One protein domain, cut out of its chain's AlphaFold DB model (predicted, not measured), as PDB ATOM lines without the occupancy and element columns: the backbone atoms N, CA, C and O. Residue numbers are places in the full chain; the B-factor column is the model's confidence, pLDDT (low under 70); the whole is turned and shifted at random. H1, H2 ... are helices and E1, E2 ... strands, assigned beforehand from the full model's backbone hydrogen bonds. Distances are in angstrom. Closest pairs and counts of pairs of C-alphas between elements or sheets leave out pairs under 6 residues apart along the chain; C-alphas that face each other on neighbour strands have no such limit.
ATOM      1  N   GLY A   2     135.605 128.765 120.807       33.34
ATOM      2  CA  GLY A   2     136.274 128.851 119.503       33.34
ATOM      3  C   GLY A   2     136.547 127.452 118.946       33.34
ATOM      4  O   GLY A   2     136.842 126.557 119.740       33.34
ATOM      5  N   PRO A   3     136.396 127.227 117.632       42.53
ATOM      6  CA  PRO A   3     136.594 125.911 117.049       42.53
ATOM      7  C   PRO A   3     138.057 125.497 117.226       42.53
ATOM      8  O   PRO A   3     138.967 126.267 116.932       42.53
ATOM      9  N   LEU A   4     138.273 124.274 117.720       48.12
ATOM     10  CA  LEU A   4     139.557 123.597 117.578       48.12
ATOM     11  C   LEU A   4     139.891 123.603 116.087       48.12
ATOM     12  O   LEU A   4     139.056 123.201 115.272       48.12
ATOM     13  N   ASP A   5     141.077 124.091 115.750       54.84
ATOM     14  CA  ASP A   5     141.620 124.082 114.401       54.84
ATOM     15  C   ASP A   5     141.779 122.616 113.963       54.84
ATOM     16  O   ASP A   5     142.777 121.948 114.230       54.84
ATOM     17  N   ARG A   6     140.698 122.047 113.414       59.53
ATOM     18  CA  ARG A   6     140.506 120.596 113.234       59.53
ATOM     19  C   ARG A   6     141.520 119.984 112.260       59.53
ATOM     20  O   ARG A   6     141.592 118.763 112.152       59.53
ATOM     21  N   GLY A   7     142.302 120.819 111.579       76.94
ATOM     22  CA  GLY A   7     143.304 120.426 110.599       76.94
ATOM     23  C   GLY A   7     144.737 120.827 110.938       76.94
ATOM     24  O   GLY A   7     145.600 120.572 110.104       76.94
ATOM     25  N   VAL A   8     145.027 121.420 112.103       81.75
ATOM     26  CA  VAL A   8     146.378 121.921 112.414       81.75
ATOM     27  C   VAL A   8     146.958 121.267 113.667       81.75
ATOM     28  O   VAL A   8     146.321 121.183 114.713       81.75
ATOM     29  N   LEU A   9     148.199 120.794 113.552       85.31
ATOM     30  CA  LEU A   9     149.039 120.351 114.657       85.31
ATOM     31  C   LEU A   9     150.005 121.481 115.031       85.31
ATOM     32  O   LEU A   9     150.816 121.905 114.204       85.31
ATOM     33  N   HIS A  10     149.952 121.930 116.285       86.62
ATOM     34  CA  HIS A  10     150.907 122.889 116.838       86.62
ATOM     35  C   HIS A  10     151.985 122.169 117.649       86.62
ATOM     36  O   HIS A  10     151.688 121.455 118.608       86.62
ATOM     37  N   LEU A  11     153.242 122.381 117.275       85.75
ATOM     38  CA  LEU A  11     154.415 121.966 118.039       85.75
ATOM     39  C   LEU A  11     154.810 123.121 118.952       85.75
ATOM     40  O   LEU A  11     155.058 124.225 118.464       85.75
ATOM     41  N   LEU A  12     154.854 122.860 120.254       87.56
ATOM     42  CA  LEU A  12     155.170 123.846 121.282       87.56
ATOM     43  C   LEU A  12     156.424 123.424 122.050       87.56
ATOM     44  O   LEU A  12     156.710 122.228 122.145       87.56
ATOM     45  N   ASP A  13     157.140 124.391 122.612       87.31
ATOM     46  CA  ASP A  13     158.166 124.119 123.621       87.31
ATOM     47  C   ASP A  13     157.552 123.885 125.019       87.31
ATOM     48  O   ASP A  13     156.329 123.822 125.193       87.31
ATOM     49  N   ALA A  14     158.413 123.735 126.030       88.06
ATOM     50  CA  ALA A  14     157.998 123.541 127.420       88.06
ATOM     51  C   ALA A  14     157.212 124.739 127.994       88.06
ATOM     52  O   ALA A  14     156.344 124.543 128.846       88.06
ATOM     53  N   ASP A  15     157.460 125.947 127.483       87.38
ATOM     54  CA  ASP A  15     156.862 127.210 127.927       87.38
ATOM     55  C   ASP A  15     155.597 127.588 127.128       87.38
ATOM     56  O   ASP A  15     154.992 128.637 127.355       87.38
ATOM     57  N   ARG A  16     155.140 126.697 126.233       83.88
ATOM     58  CA  ARG A  16     154.007 126.890 125.308       83.88
ATOM     59  C   ARG A  16     154.235 127.965 124.240       83.88
ATOM     60  O   ARG A  16     153.262 128.505 123.701       83.88
ATOM     61  N   THR A  17     155.486 128.236 123.881       86.12
ATOM     62  CA  THR A  17     155.823 129.037 122.699       86.12
ATOM     63  C   THR A  17     155.597 128.209 121.441       86.12
ATOM     64  O   THR A  17     155.967 127.032 121.377       86.12
ATOM     65  N   LEU A  18     154.984 128.808 120.419       84.19
ATOM     66  CA  LEU A  18     154.757 128.138 119.141       84.19
ATOM     67  C   LEU A  18     156.080 127.925 118.391       84.19
ATOM     68  O   LEU A  18     156.705 128.884 117.946       84.19
ATOM     69  N   LEU A  19     156.464 126.664 118.186       82.50
ATOM     70  CA  LEU A  19     157.621 126.289 117.369       82.50
ATOM     71  C   LEU A  19     157.243 126.122 115.896       82.50
ATOM     72  O   LEU A  19     157.996 126.511 115.005       82.50
ATOM     73  N   ARG A  20     156.095 125.486 115.625       77.56
ATOM     74  CA  ARG A  20     155.642 125.188 114.258       77.56
ATOM     75  C   ARG A  20     154.149 124.859 114.207       77.56
ATOM     76  O   ARG A  20     153.643 124.170 115.088       77.56
ATOM     77  N   SER A  21     153.500 125.247 113.111       84.44
ATOM     78  CA  SER A  21     152.177 124.752 112.710       84.44
ATOM     79  C   SER A  21     152.302 123.841 111.489       84.44
ATOM     80  O   SER A  21     153.018 124.157 110.539       84.44
ATOM     81  N   LEU A  22     151.627 122.696 111.527       84.12
ATOM     82  CA  LEU A  22     151.631 121.675 110.479       84.12
ATOM     83  C   LEU A  22     150.199 121.235 110.167       84.12
ATOM     84  O   LEU A  22     149.352 121.323 111.054       84.12
ATOM     85  N   PRO A  23     149.929 120.681 108.974       85.06
ATOM     86  CA  PRO A  23     148.729 119.880 108.771       85.06
ATOM     87  C   PRO A  23     148.668 118.763 109.818       85.06
ATOM     88  O   PRO A  23     149.681 118.118 110.102       85.06
ATOM     89  N   ASN A  24     147.500 118.550 110.413       85.81
ATOM     90  CA  ASN A  24     147.296 117.486 111.383       85.81
ATOM     91  C   ASN A  24     147.349 116.130 110.658       85.81
ATOM     92  O   ASN A  24     146.481 115.865 109.825       85.81
ATOM     93  N   PRO A  25     148.333 115.263 110.957       85.06
ATOM     94  CA  PRO A  25     148.476 113.988 110.263       85.06
ATOM     95  C   PRO A  25     147.448 112.944 110.719       85.06
ATOM     96  O   PRO A  25     147.338 111.896 110.093       85.06
ATOM     97  N   LEU A  26     146.729 113.195 111.819       87.12
ATOM     98  CA  LEU A  26     145.797 112.240 112.406       87.12
ATOM     99  C   LEU A  26     144.413 112.373 111.784       87.12
ATOM    100  O   LEU A  26     143.795 113.443 111.814       87.12
ATOM    101  N   THR A  27     143.874 111.250 111.327       86.69
ATOM    102  CA  THR A  27     142.474 111.151 110.922       86.69
ATOM    103  C   THR A  27     141.543 111.342 112.128       86.69
ATOM    104  O   THR A  27     141.925 111.066 113.270       86.69
ATOM    105  N   PRO A  28     140.276 111.741 111.920       83.31
ATOM    106  CA  PRO A  28     139.314 111.872 113.017       83.31
ATOM    107  C   PRO A  28     139.134 110.590 113.850       83.31
ATOM    108  O   PRO A  28     138.882 110.665 115.051       83.31
ATOM    109  N   GLN A  29     139.277 109.413 113.230       86.56
ATOM    110  CA  GLN A  29     139.177 108.127 113.926       86.56
ATOM    111  C   GLN A  29     140.386 107.857 114.827       86.56
ATOM    112  O   GLN A  29     140.220 107.315 115.916       86.56
ATOM    113  N   GLU A  30     141.590 108.241 114.398       89.12
ATOM    114  CA  GLU A  30     142.805 108.136 115.212       89.12
ATOM    115  C   GLU A  30     142.776 109.132 116.372       89.12
ATOM    116  O   GLU A  30     143.089 108.761 117.501       89.12
ATOM    117  N   GLN A  31     142.299 110.358 116.125       85.69
ATOM    118  CA  GLN A  31     142.101 111.369 117.167       85.69
ATOM    119  C   GLN A  31     141.156 110.871 118.271       85.69
ATOM    120  O   GLN A  31     141.441 111.046 119.452       85.69
ATOM    121  N   ALA A  32     140.069 110.184 117.902       85.25
ATOM    122  CA  ALA A  32     139.105 109.631 118.855       85.25
ATOM    123  C   ALA A  32     139.681 108.517 119.753       85.25
ATOM    124  O   ALA A  32     139.092 108.196 120.784       85.25
ATOM    125  N   ARG A  33     140.818 107.914 119.376       89.62
ATOM    126  CA  ARG A  33     141.491 106.866 120.161       89.62
ATOM    127  C   ARG A  33     142.572 107.405 121.098       89.62
ATOM    128  O   ARG A  33     143.138 106.623 121.862       89.62
ATOM    129  N   ILE A  34     142.872 108.706 121.055       87.56
ATOM    130  CA  ILE A  34     143.854 109.323 121.950       87.56
ATOM    131  C   ILE A  34     143.301 109.269 123.375       87.56
ATOM    132  O   ILE A  34     142.327 109.942 123.715       87.56
ATOM    133  N   ARG A  35     143.930 108.449 124.219       90.06
ATOM    134  CA  ARG A  35     143.610 108.400 125.647       90.06
ATOM    135  C   ARG A  35     144.064 109.687 126.321       90.06
ATOM    136  O   ARG A  35     145.078 110.261 125.934       90.06
ATOM    137  N   ASP A  36     143.283 110.132 127.301       87.00
ATOM    138  CA  ASP A  36     143.544 111.351 128.076       87.00
ATOM    139  C   ASP A  36     143.612 112.633 127.223       87.00
ATOM    140  O   ASP A  36     144.173 113.652 127.635       87.00
ATOM    141  N   ALA A  37     143.002 112.605 126.029       82.06
ATOM    142  CA  ALA A  37     142.813 113.794 125.216       82.06
ATOM    143  C   ALA A  37     141.987 114.824 125.994       82.06
ATOM    144  O   ALA A  37     140.880 114.551 126.464       82.06
ATOM    145  N   ARG A  38     142.520 116.038 126.096       82.00
ATOM    146  CA  ARG A  38     141.843 117.188 126.694       82.00
ATOM    147  C   ARG A  38     141.753 118.319 125.673       82.00
ATOM    148  O   ARG A  38     142.590 118.363 124.768       82.00
ATOM    149  N   PRO A  39     140.788 119.245 125.815       78.62
ATOM    150  CA  PRO A  39     140.753 120.444 124.990       78.62
ATOM    151  C   PRO A  39     142.118 121.140 124.971       78.62
ATOM    152  O   PRO A  39     142.823 121.166 125.986       78.62
ATOM    153  N   ALA A  40     142.483 121.694 123.814       76.38
ATOM    154  CA  ALA A  40     143.675 122.523 123.707       76.38
ATOM    155  C   ALA A  40     143.635 123.628 124.775       76.38
ATOM    156  O   ALA A  40     142.568 124.143 125.120       76.38
ATOM    157  N   GLY A  41     144.803 123.962 125.329       78.00
ATOM    158  CA  GLY A  41     144.929 125.094 126.244       78.00
ATOM    159  C   GLY A  41     144.680 126.433 125.534       78.00
ATOM    160  O   GLY A  41     144.278 126.457 124.368       78.00
ATOM    161  N   PRO A  42     144.941 127.562 126.212       81.50
ATOM    162  CA  PRO A  42     144.981 128.866 125.556       81.50
ATOM    163  C   PRO A  42     145.873 128.834 124.302       81.50
ATOM    164  O   PRO A  42     146.817 128.033 124.268       81.50
ATOM    165  N   PRO A  43     145.602 129.686 123.293       76.25
ATOM    166  CA  PRO A  43     146.448 129.792 122.110       76.25
ATOM    167  C   PRO A  43     147.927 129.930 122.494       76.25
ATOM    168  O   PRO A  43     148.227 130.603 123.487       76.25
ATOM    169  N   PRO A  44     148.842 129.286 121.752       78.31
ATOM    170  CA  PRO A  44     150.255 129.344 122.079       78.31
ATOM    171  C   PRO A  44     150.786 130.767 121.939       78.31
ATOM    172  O   PRO A  44     150.314 131.543 121.102       78.31
ATOM    173  N   THR A  45     151.783 131.098 122.752       78.12
ATOM    174  CA  THR A  45     152.435 132.404 122.681       78.12
ATOM    175  C   THR A  45     153.238 132.466 121.377       78.12
ATOM    176  O   THR A  45     154.039 131.556 121.123       78.12
ATOM    177  N   PRO A  46     153.038 133.480 120.517       70.88
ATOM    178  CA  PRO A  46     153.903 133.677 119.362       70.88
ATOM    179  C   PRO A  46     155.334 133.952 119.837       70.88
ATOM    180  O   PRO A  46     155.535 134.552 120.893       70.88
ATOM    181  N   ALA A  47     156.331 133.503 119.074       66.94
ATOM    182  CA  ALA A  47     157.723 133.781 119.403       66.94
ATOM    183  C   ALA A  47     157.949 135.302 119.454       66.94
ATOM    184  O   ALA A  47     157.704 136.004 118.479       66.94
ATOM    185  N   THR A  48     158.396 135.810 120.604       65.31
ATOM    186  CA  THR A  48     158.545 137.258 120.842       65.31
ATOM    187  C   THR A  48     159.784 137.847 120.166       65.31
ATOM    188  O   THR A  48     159.902 139.062 120.039       65.31
TER     189      THR A  48
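What this domain is: This is residues 2 to 48 of the 112 residues of an uncharacterized protein of Micromonospora halophytica (UniProt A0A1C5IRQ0). There is little regular structure: a small two-strand hairpin, E1 and E2, with a one-turn helix, H1, beyond one end and a long tail, residues 32 to 48, that folds back toward the hairpin. Residues 29 to 38 stick out. The printed part has 47 residues, 15 of them in named elements, in the order E1, E2, H1; the class is mixed, the two-strand sheet antiparallel. It is only just loose, close to compact, radius of gyration of the C-alphas 11.6 A, spanning 36 by 21 by 21 A.

How they stand to each other: E1, residues 8 to 12, and E2, residues 18 to 23, form a hairpin, antiparallel at 157 degrees; N 9 and O 22 are 2.8 A apart, within hydrogen-bond range. H1, residues 28 to 31, is apart from E1. H1 is too short for an O i to N i+4 pair, and its one O i to N i+3 pair is not within range.

Where its parts are: E1 spans 12.6 A from C-alpha 8 at (146.378, 121.921, 112.414). E2 spans 14.6 A. H1 spans 5.0 A to C-alpha 31 at (142.101, 111.369, 117.167).

The domain as a whole: The farthest C-alphas, Gln 29 and Thr 48, are 35.7 A apart. The printed part has no cut; both links are tight. Residues 2 to 6 and 47 to 48 have pLDDT under 70.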